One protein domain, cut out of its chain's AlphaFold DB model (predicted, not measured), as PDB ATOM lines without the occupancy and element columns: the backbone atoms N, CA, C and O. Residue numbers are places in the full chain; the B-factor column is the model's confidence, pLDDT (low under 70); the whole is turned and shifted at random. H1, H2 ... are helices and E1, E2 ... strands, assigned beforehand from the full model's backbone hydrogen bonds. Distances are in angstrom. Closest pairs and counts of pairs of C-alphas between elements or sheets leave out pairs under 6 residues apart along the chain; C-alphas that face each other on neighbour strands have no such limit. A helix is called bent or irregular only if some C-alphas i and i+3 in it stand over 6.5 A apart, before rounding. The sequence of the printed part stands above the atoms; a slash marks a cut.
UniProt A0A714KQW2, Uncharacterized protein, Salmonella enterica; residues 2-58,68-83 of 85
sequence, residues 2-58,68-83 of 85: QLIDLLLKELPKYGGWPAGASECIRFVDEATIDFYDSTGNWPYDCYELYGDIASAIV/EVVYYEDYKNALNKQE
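This is residues 2 to 58 and 68 to 83 of the 85 residues of an uncharacterized protein of Salmonella enterica (UniProt A0A714KQW2). A small three-stranded sheet has helix H2 beside its edge strand E2, while H1 and H3 meet about perpendicular to each other near the other edge, E3. H1 and H3 each graze the sheet with their first residues. The printed part has 73 residues with three named helices and three named strands, in the order H1 E1 E2 H2 E3 H3; the sheet runs E2 E1 E3, all antiparallel, and the class is mixed. The whole is compact, with a radius of gyration of the C-alphas of 11.3 A, and rounded, spanning 29 by 28 by 21 A.

The inner strand E1, residues 23 to 27, forms a hairpin with E2, residues 33 to 36, with N 25 and O 34 within hydrogen-bond range at 2.8 A. E1 is also antiparallel to E3, residues 68 to 71, with N 24 and O 70 at 2.8 A. H2, residues 46 to 55, is at the sheet's level with a height over the sheet of 1.8 A; its closest C-alphas to E2 are those of Cys 46 and Asp 34, 5.4 A apart. H1, residues 3 to 14, only grazes the sheet with residues 3 to 7. H3, residues 72 to 83, only grazes it with residues 72 to 75. Residues 4 to 8 of H1 touch residues 75 to 79 of H3, about perpendicular at 78 degrees; the closest C-alphas, of Leu 8 and Leu 79, are 6.5 A apart. H2 and H3 are apart. Every O i to N i+4 pair is within hydrogen-bond range in H3, against 5 of 8 in H1 and 4 of 6 in H2.

E1 is 13.3 A long, E2 10.2 A and E3 10.3 A. H1 begins at C-alpha 3 (-3.527, 19.799, -7.988) and is 15.9 A long; it is only just irregular, with C-alphas 9 and 12 6.9 A apart. H2, 12.2 A, is irregular, with C-alphas 49 and 52 7.8 A apart. H3, 16.6 A, ends at C-alpha 83 (-4.428, 26.664, 9.338).

The two C-alphas farthest apart, of Asp 29 and Glu 83, are 31.0 A apart. Residues 59 to 67 are not printed, and C-alphas 58 and 68 are 11.9 A apart across the cut. Of the links that are printed whole, none is long. The mean pLDDT of the printed part is 90.8, and no printed residue is under 70.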
ATOM      1  N   GLN A   2      -1.077  23.874  -9.126       88.19
ATOM      2  CA  GLN A   2      -0.885  22.436  -8.893       88.19
ATOM      3  C   GLN A   2      -2.177  21.816  -8.353       88.19
ATOM      4  O   GLN A   2      -3.003  22.533  -7.782       88.19
ATOM      5  N   LEU A   3      -2.348  20.499  -8.509       91.69
ATOM      6  CA  LEU A   3      -3.527  19.799  -7.988       91.69
ATOM      7  C   LEU A   3      -3.728  20.054  -6.486       91.69
ATOM      8  O   LEU A   3      -4.819  20.429  -6.078       91.69
ATOM      9  N   ILE A   4      -2.673  19.956  -5.671       94.31
ATOM     10  CA  ILE A   4      -2.766  20.181  -4.220       94.31
ATOM     11  C   ILE A   4      -3.344  21.561  -3.859       94.31
ATOM     12  O   ILE A   4      -4.199  21.659  -2.981       94.31
ATOM     13  N   ASP A   5      -2.947  22.617  -4.574       92.25
ATOM     14  CA  ASP A   5      -3.450  23.975  -4.342       92.25
ATOM     15  C   ASP A   5      -4.931  24.099  -4.718       92.25
ATOM     16  O   ASP A   5      -5.699  24.765  -4.020       92.25
ATOM     17  N   LEU A   6      -5.339  23.449  -5.819       90.44
ATOM     18  CA  LEU A   6      -6.741  23.391  -6.230       90.44
ATOM     19  C   LEU A   6      -7.581  22.720  -5.143       90.44
ATOM     20  O   LEU A   6      -8.603  23.270  -4.739       90.44
ATOM     21  N   LEU A   7      -7.141  21.553  -4.666       93.12
ATOM     22  CA  LEU A   7      -7.882  20.772  -3.684       93.12
ATOM     23  C   LEU A   7      -8.046  21.550  -2.374       93.12
ATOM     24  O   LEU A   7      -9.156  21.638  -1.860       93.12
ATOM     25  N   LEU A   8      -6.979  22.184  -1.877       94.06
ATOM     26  CA  LEU A   8      -7.034  23.015  -0.666       94.06
ATOM     27  C   LEU A   8      -7.990  24.205  -0.806       94.06
ATOM     28  O   LEU A   8      -8.671  24.572   0.148       94.06
ATOM     29  N   LYS A   9      -8.050  24.818  -1.992       91.62
ATOM     30  CA  LYS A   9      -8.895  25.988  -2.244       91.62
ATOM     31  C   LYS A   9     -10.370  25.626  -2.437       91.62
ATOM     32  O   LYS A   9     -11.249  26.387  -2.026       91.62
ATOM     33  N   GLU A  10     -10.645  24.528  -3.133       92.00
ATOM     34  CA  GLU A  10     -11.974  24.253  -3.677       92.00
ATOM     35  C   GLU A  10     -12.716  23.167  -2.892       92.00
ATOM     36  O   GLU A  10     -13.883  23.384  -2.574       92.00
ATOM     37  N   LEU A  11     -12.063  22.075  -2.463       92.06
ATOM     38  CA  LEU A  11     -12.739  20.987  -1.734       92.06
ATOM     39  C   LEU A  11     -13.500  21.432  -0.478       92.06
ATOM     40  O   LEU A  11     -14.599  20.917  -0.268       92.06
ATOM     41  N   PRO A  12     -13.026  22.392   0.347       92.44
ATOM     42  CA  PRO A  12     -13.791  22.850   1.509       92.44
ATOM     43  C   PRO A  12     -15.204  23.359   1.174       92.44
ATOM     44  O   PRO A  12     -16.101  23.265   2.009       92.44
ATOM     45  N   LYS A  13     -15.437  23.842  -0.054       90.31
ATOM     46  CA  LYS A  13     -16.761  24.290  -0.528       90.31
ATOM     47  C   LYS A  13     -17.721  23.125  -0.813       90.31
ATOM     48  O   LYS A  13     -18.925  23.345  -0.881       90.31
ATOM     49  N   TYR A  14     -17.188  21.909  -0.942       88.31
ATOM     50  CA  TYR A  14     -17.899  20.667  -1.267       88.31
ATOM     51  C   TYR A  14     -17.882  19.662  -0.100       88.31
ATOM     52  O   TYR A  14     -18.164  18.483  -0.286       88.31
ATOM     53  N   GLY A  15     -17.558  20.113   1.117       90.19
ATOM     54  CA  GLY A  15     -17.489  19.252   2.305       90.19
ATOM     55  C   GLY A  15     -16.102  18.667   2.594       90.19
ATOM     56  O   GLY A  15     -15.962  17.879   3.525       90.19
ATOM     57  N   GLY A  16     -15.073  19.091   1.858       92.50
ATOM     58  CA  GLY A  16     -13.685  18.696   2.074       92.50
ATOM     59  C   GLY A  16     -13.288  17.431   1.314       92.50
ATOM     60  O   GLY A  16     -13.875  17.087   0.291       92.50
ATOM     61  N   TRP A  17     -12.239  16.765   1.799       94.69
ATOM     62  CA  TRP A  17     -11.766  15.520   1.200       94.69
ATOM     63  C   TRP A  17     -12.792  14.395   1.408       94.69
ATOM     64  O   TRP A  17     -13.206  14.177   2.553       94.69
ATOM     65  N   PRO A  18     -13.190  13.655   0.356       93.75
ATOM     66  CA  PRO A  18     -14.202  12.614   0.482       93.75
ATOM     67  C   PRO A  18     -13.789  11.504   1.452       93.75
ATOM     68  O   PRO A  18     -12.696  10.941   1.364       93.75
ATOM     69  N   ALA A  19     -14.679  11.151   2.380       93.31
ATOM     70  CA  ALA A  19     -14.408  10.103   3.355       93.31
ATOM     71  C   ALA A  19     -14.145   8.755   2.661       93.31
ATOM     72  O   ALA A  19     -14.970   8.277   1.888       93.31
ATOM     73  N   GLY A  20     -13.002   8.137   2.967       93.38
ATOM     74  CA  GLY A  20     -12.592   6.848   2.397       93.38
ATOM     75  C   GLY A  20     -11.732   6.942   1.135       93.38
ATOM     76  O   GLY A  20     -11.122   5.939   0.772       93.38
ATOM     77  N   ALA A  21     -11.613   8.116   0.505       96.25
ATOM     78  CA  ALA A  21     -10.672   8.298  -0.597       96.25
ATOM     79  C   ALA A  21      -9.233   8.325  -0.063       96.25
ATOM     80  O   ALA A  21      -8.921   9.079   0.862       96.25
ATOM     81  N   SER A  22      -8.351   7.524  -0.653       97.31
ATOM     82  CA  SER A  22      -6.918   7.514  -0.353       97.31
ATOM     83  C   SER A  22      -6.121   8.450  -1.252       97.31
ATOM     84  O   SER A  22      -5.093   8.973  -0.821       97.31
ATOM     85  N   GLU A  23      -6.585   8.675  -2.479       97.12
ATOM     86  CA  GLU A  23      -5.900   9.511  -3.461       97.12
ATOM     87  C   GLU A  23      -6.881  10.264  -4.360       97.12
ATOM     88  O   GLU A  23      -8.051   9.897  -4.486       97.12
ATOM     89  N   CYS A  24      -6.376  11.337  -4.960       95.62
ATOM     90  CA  CYS A  24      -7.031  12.109  -5.997       95.62
ATOM     91  C   CYS A  24      -6.099  12.204  -7.202       95.62
ATOM     92  O   CYS A  24      -4.926  12.558  -7.046       95.62
ATOM     93  N   ILE A  25      -6.624  11.914  -8.386       94.12
ATOM     94  CA  ILE A  25      -5.913  11.998  -9.655       94.12
ATOM     95  C   ILE A  25      -6.572  13.073 -10.511       94.12
ATOM     96  O   ILE A  25      -7.792  13.171 -10.595       94.12
ATOM     97  N   ARG A  26      -5.749  13.875 -11.177       91.50
ATOM     98  CA  ARG A  26      -6.183  14.788 -12.227       91.50
ATOM     99  C   ARG A  26      -5.447  14.472 -13.512       91.50
ATOM    100  O   ARG A  26      -4.222  14.578 -13.536       91.50
ATOM    101  N   PHE A  27      -6.181  14.204 -14.582       89.19
ATOM    102  CA  PHE A  27      -5.639  14.241 -15.939       89.19
ATOM    103  C   PHE A  27      -5.621  15.697 -16.405       89.19
ATOM    104  O   PHE A  27      -6.639  16.384 -16.365       89.19
ATOM    105  N   VAL A  28      -4.445  16.238 -16.733       86.25
ATOM    106  CA  VAL A  28      -4.276  17.702 -16.861       86.25
ATOM    107  C   VAL A  28      -5.008  18.298 -18.065       86.25
ATOM    108  O   VAL A  28      -5.271  19.504 -18.090       86.25
ATOM    109  N   ASP A  29      -5.280  17.460 -19.058       86.38
ATOM    110  CA  ASP A  29      -5.962  17.760 -20.309       86.38
ATOM    111  C   ASP A  29      -7.462  17.457 -20.269       86.38
ATOM    112  O   ASP A  29      -8.188  17.862 -21.180       86.38
ATOM    113  N   GLU A  30      -7.941  16.838 -19.192       85.38
ATOM    114  CA  GLU A  30      -9.348  16.535 -18.984       85.38
ATOM    115  C   GLU A  30      -9.958  17.446 -17.915       85.38
ATOM    116  O   GLU A  30      -9.332  17.825 -16.924       85.38
ATOM    117  N   ALA A  31     -11.228  17.803 -18.106       85.25
ATOM    118  CA  ALA A  31     -12.000  18.597 -17.153       85.25
ATOM    119  C   ALA A  31     -12.535  17.736 -15.996       85.25
ATOM    120  O   ALA A  31     -13.698  17.866 -15.620       85.25
ATOM    121  N   THR A  32     -11.705  16.846 -15.451       86.62
ATOM    122  CA  THR A  32     -12.082  15.940 -14.363       86.62
ATOM    123  C   THR A  32     -10.991  15.843 -13.299       86.62
ATOM    124  O   THR A  32      -9.797  15.984 -13.576       86.62
ATOM    125  N   ILE A  33     -11.424  15.624 -12.061       91.19
ATOM    126  CA  ILE A  33     -10.595  15.070 -10.995       91.19
ATOM    127  C   ILE A  33     -11.308  13.832 -10.487       91.19
ATOM    128  O   ILE A  33     -12.514  13.879 -10.280       91.19
ATOM    129  N   ASP A  34     -10.567  12.763 -10.253       93.44
ATOM    130  CA  ASP A  34     -11.104  11.502  -9.768       93.44
ATOM    131  C   ASP A  34     -10.536  11.198  -8.392       93.44
ATOM    132  O   ASP A  34      -9.370  11.466  -8.105       93.44
ATOM    133  N   PHE A  35     -11.374  10.648  -7.524       95.19
ATOM    134  CA  PHE A  35     -10.951  10.105  -6.242       95.19
ATOM    135  C   PHE A  35     -10.950   8.592  -6.320       95.19
ATOM    136  O   PHE A  35     -11.761   8.017  -7.037       95.19
ATOM    137  N   TYR A  36     -10.074   7.959  -5.548       96.06
ATOM    138  CA  TYR A  36     -10.032   6.509  -5.409       96.06
ATOM    139  C   TYR A  36      -9.803   6.125  -3.955       96.06
ATOM    140  O   TYR A  36      -9.088   6.811  -3.219       96.06
ATOM    141  N   ASP A  37     -10.422   5.026  -3.533       95.94
ATOM    142  CA  ASP A  37     -10.100   4.358  -2.279       95.94
ATOM    143  C   ASP A  37      -8.804   3.538  -2.399       95.94
ATOM    144  O   ASP A  37      -8.193   3.430  -3.464       95.94
ATOM    145  N   SER A  38      -8.388   2.903  -1.300       94.31
ATOM    146  CA  SER A  38      -7.149   2.112  -1.254       94.31
ATOM    147  C   SER A  38      -7.136   0.897  -2.189       94.31
ATOM    148  O   SER A  38      -6.107   0.239  -2.327       94.31
ATOM    149  N   THR A  39      -8.283   0.542  -2.768       95.31
ATOM    150  CA  THR A  39      -8.436  -0.549  -3.734       95.31
ATOM    151  C   THR A  39      -8.460  -0.054  -5.182       95.31
ATOM    152  O   THR A  39      -8.561  -0.875  -6.092       95.31
ATOM    153  N   GLY A  40      -8.348   1.260  -5.403       90.88
ATOM    154  CA  GLY A  40      -8.447   1.882  -6.721       90.88
ATOM    155  C   GLY A  40      -9.887   2.019  -7.217       90.88
ATOM    156  O   GLY A  40     -10.101   2.205  -8.410       90.88
ATOM    157  N   ASN A  41     -10.881   1.891  -6.332       91.62
ATOM    158  CA  ASN A  41     -12.290   1.997  -6.693       91.62
ATOM    159  C   ASN A  41     -12.899   3.270  -6.116       91.62
ATOM    160  O   ASN A  41     -12.507   3.748  -5.050       91.62
ATOM    161  N   TRP A  42     -13.900   3.803  -6.809       92.94
ATOM    162  CA  TRP A  42     -14.715   4.883  -6.279       92.94
ATOM    163  C   TRP A  42     -16.151   4.767  -6.780       92.94
ATOM    164  O   TRP A  42     -16.363   4.564  -7.975       92.94
ATOM    165  N   PRO A  43     -17.153   4.840  -5.888       89.56
ATOM    166  CA  PRO A  43     -18.536   4.562  -6.263       89.56
ATOM    167  C   PRO A  43     -19.257   5.765  -6.884       89.56
ATOM    168  O   PRO A  43     -20.399   5.616  -7.315       89.56
ATOM    169  N   TYR A  44     -18.635   6.947  -6.893       88.31
ATOM    170  CA  TYR A  44     -19.254   8.190  -7.349       88.31
ATOM    171  C   TYR A  44     -18.617   8.685  -8.644       88.31
ATOM    172  O   TYR A  44     -17.396   8.647  -8.787       88.31
ATOM    173  N   ASP A  45     -19.444   9.209  -9.546       87.50
ATOM    174  CA  ASP A  45     -18.962   9.958 -10.701       87.50
ATOM    175  C   ASP A  45     -18.398  11.305 -10.226       87.50
ATOM    176  O   ASP A  45     -19.121  12.172  -9.723       87.50
ATOM    177  N   CYS A  46     -17.080  11.463 -10.323       89.81
ATOM    178  CA  CYS A  46     -16.412  12.663  -9.841       89.81
ATOM    179  C   CYS A  46     -16.571  13.850 -10.801       89.81
ATOM    180  O   CYS A  46     -16.454  14.994 -10.355       89.81
ATOM    181  N   TYR A  47     -16.915  13.615 -12.072       86.31
ATOM    182  CA  TYR A  47     -17.202  14.687 -13.021       86.31
ATOM    183  C   TYR A  47     -18.462  15.460 -12.617       86.31
ATOM    184  O   TYR A  47     -18.450  16.690 -12.613       86.31
ATOM    185  N   GLU A  48     -19.523  14.765 -12.193       86.69
ATOM    186  CA  GLU A  48     -20.764  15.415 -11.747       86.69
ATOM    187  C   GLU A  48     -20.561  16.291 -10.501       86.69
ATOM    188  O   GLU A  48     -21.221  17.319 -10.344       86.69
ATOM    189  N   LEU A  49     -19.646  15.899  -9.612       85.31
ATOM    190  CA  LEU A  49     -19.405  16.591  -8.345       85.31
ATOM    191  C   LEU A  49     -18.352  17.699  -8.455       85.31
ATOM    192  O   LEU A  49     -18.492  18.750  -7.829       85.31
ATOM    193  N   TYR A  50     -17.289  17.461  -9.224       86.25
ATOM    194  CA  TYR A  50     -16.081  18.288  -9.221       86.25
ATOM    195  C   TYR A  50     -15.656  18.780 -10.610       86.25
ATOM    196  O   TYR A  50     -14.684  19.535 -10.711       86.25
ATOM    197  N   GLY A  51     -16.371  18.410 -11.678       82.31
ATOM    198  CA  GLY A  51     -16.042  18.789 -13.056       82.31
ATOM    199  C   GLY A  51     -15.940  20.302 -13.254       82.31
ATOM    200  O   GLY A  51     -15.015  20.779 -13.911       82.31
ATOM    201  N   ASP A  52     -16.799  21.084 -12.594       83.94
ATOM    202  CA  ASP A  52     -16.747  22.552 -12.643       83.94
ATOM    203  C   ASP A  52     -15.408  23.103 -12.130       83.94
ATOM    204  O   ASP A  52     -14.811  23.991 -12.743       83.94
ATOM    205  N   ILE A  53     -14.892  22.533 -11.039       83.00
ATOM    206  CA  ILE A  53     -13.617  22.923 -10.428       83.00
ATOM    207  C   ILE A  53     -12.449  22.553 -11.345       83.00
ATOM    208  O   ILE A  53     -11.531  23.353 -11.557       83.00
ATOM    209  N   ALA A  54     -12.480  21.333 -11.886       79.94
ATOM    210  CA  ALA A  54     -11.435  20.798 -12.746       79.94
ATOM    211  C   ALA A  54     -11.366  21.549 -14.087       79.94
ATOM    212  O   ALA A  54     -10.275  21.896 -14.546       79.94
ATOM    213  N   SER A  55     -12.526  21.882 -14.669       80.44
ATOM    214  CA  SER A  55     -12.654  22.579 -15.956       80.44
ATOM    215  C   SER A  55     -11.926  23.926 -15.985       80.44
ATOM    216  O   SER A  55     -11.288  24.275 -16.979       80.44
ATOM    217  N   ALA A  56     -11.946  24.660 -14.867       77.62
ATOM    218  CA  ALA A  56     -11.356  25.990 -14.760       77.62
ATOM    219  C   ALA A  56      -9.819  25.990 -14.846       77.62
ATOM    220  O   ALA A  56      -9.208  27.053 -14.984       77.62
ATOM    221  N   ILE A  57      -9.184  24.819 -14.735       77.00
ATOM    222  CA  ILE A  57      -7.725  24.687 -14.661       77.00
ATOM    223  C   ILE A  57      -7.143  23.645 -15.628       77.00
ATOM    224  O   ILE A  57      -5.965  23.278 -15.489       77.00
ATOM    225  N   VAL A  58      -7.948  23.181 -16.591       83.31
ATOM    226  CA  VAL A  58      -7.498  22.338 -17.709       83.31
ATOM    227  C   VAL A  58      -6.404  23.064 -18.479       83.31
ATOM    228  O   VAL A  58      -6.486  24.270 -18.734       83.31
ATOM    229  N   GLU A  68      -1.566  14.435 -12.448       93.00
ATOM    230  CA  GLU A  68      -1.131  14.811 -11.110       93.00
ATOM    231  C   GLU A  68      -1.872  13.940 -10.099       93.00
ATOM    232  O   GLU A  68      -3.085  13.779 -10.201       93.00
ATOM    233  N   VAL A  69      -1.146  13.400  -9.121       95.38
ATOM    234  CA  VAL A  69      -1.710  12.590  -8.035       95.38
ATOM    235  C   VAL A  69      -1.428  13.284  -6.711       95.38
ATOM    236  O   VAL A  69      -0.311  13.743  -6.464       95.38
ATOM    237  N   VAL A  70      -2.442  13.367  -5.858       96.75
ATOM    238  CA  VAL A  70      -2.322  13.820  -4.472       96.75
ATOM    239  C   VAL A  70      -2.870  12.731  -3.566       96.75
ATOM    240  O   VAL A  70      -4.008  12.299  -3.731       96.75
ATOM    241  N   TYR A  71      -2.082  12.317  -2.579       97.56
ATOM    242  CA  TYR A  71      -2.538  11.400  -1.542       97.56
ATOM    243  C   TYR A  71      -3.240  12.159  -0.417       97.56
ATOM    244  O   TYR A  71      -2.892  13.300  -0.101       97.56
ATOM    245  N   TYR A  72      -4.198  11.501   0.236       97.06
ATOM    246  CA  TYR A  72      -4.943  12.086   1.350       97.06
ATOM    247  C   TYR A  72      -4.019  12.617   2.458       97.06
ATOM    248  O   TYR A  72      -4.251  13.699   2.998       97.06
ATOM    249  N   GLU A  73      -2.941  11.895   2.770       96.62
ATOM    250  CA  GLU A  73      -2.006  12.304   3.819       96.62
ATOM    251  C   GLU A  73      -1.244  13.586   3.443       96.62
ATOM    252  O   GLU A  73      -1.050  14.461   4.288       96.62
ATOM    253  N   ASP A  74      -0.881  13.762   2.169       97.25
ATOM    254  CA  ASP A  74      -0.249  14.992   1.680       97.25
ATOM    255  C   ASP A  74      -1.221  16.173   1.731       97.25
ATOM    256  O   ASP A  74      -0.857  17.255   2.203       97.25
ATOM    257  N   TYR A  75      -2.476  15.950   1.324       96.62
ATOM    258  CA  TYR A  75      -3.549  16.936   1.450       96.62
ATOM    259  C   TYR A  75      -3.748  17.376   2.899       96.62
ATOM    260  O   TYR A  75      -3.714  18.569   3.201       96.62
ATOM    261  N   LYS A  76      -3.883  16.417   3.814       95.94
ATOM    262  CA  LYS A  76      -4.079  16.675   5.241       95.94
ATOM    263  C   LYS A  76      -2.903  17.444   5.845       95.94
ATOM    264  O   LYS A  76      -3.101  18.413   6.578       95.94
ATOM    265  N   ASN A  77      -1.674  17.054   5.513       96.44
ATOM    266  CA  ASN A  77      -0.475  17.752   5.967       96.44
ATOM    267  C   ASN A  77      -0.398  19.185   5.431       96.44
ATOM    268  O   ASN A  77       0.040  20.088   6.149       96.44
ATOM    269  N   ALA A  78      -0.810  19.412   4.184       95.44
ATOM    270  CA  ALA A  78      -0.845  20.743   3.592       95.44
ATOM    271  C   ALA A  78      -1.952  21.620   4.201       95.44
ATOM    272  O   ALA A  78      -1.690  22.784   4.509       95.44
ATOM    273  N   LEU A  79      -3.135  21.052   4.458       94.62
ATOM    274  CA  LEU A  79      -4.256  21.731   5.111       94.62
ATOM    275  C   LEU A  79      -3.866  22.210   6.517       94.62
ATOM    276  O   LEU A  79      -3.945  23.400   6.807       94.62
ATOM    277  N   ASN A  80      -3.293  21.320   7.334       93.81
ATOM    278  CA  ASN A  80      -2.805  21.668   8.671       93.81
ATOM    279  C   ASN A  80      -1.753  22.792   8.636       93.81
ATOM    280  O   ASN A  80      -1.683  23.626   9.537       93.81
ATOM    281  N   LYS A  81      -0.898  22.836   7.606       92.56
ATOM    282  CA  LYS A  81       0.095  23.912   7.446       92.56
ATOM    283  C   LYS A  81      -0.533  25.252   7.066       92.56
ATOM    284  O   LYS A  81       0.078  26.275   7.366       92.56
ATOM    285  N   GLN A  82      -1.677  25.268   6.380       87.19
ATOM    286  CA  GLN A  82      -2.401  26.504   6.066       87.19
ATOM    287  C   GLN A  82      -3.109  27.074   7.295       87.19
ATOM    288  O   GLN A  82      -3.072  28.280   7.487       87.19
ATOM    289  N   GLU A  83      -3.695  26.225   8.139       81.69
ATOM    290  CA  GLU A  83      -4.428  26.664   9.338       81.69
ATOM    291  C   GLU A  83      -3.517  27.198  10.458       81.69
ATOM    292  O   GLU A  83      -3.956  27.977  11.297       81.69
TER     293      GLU A  83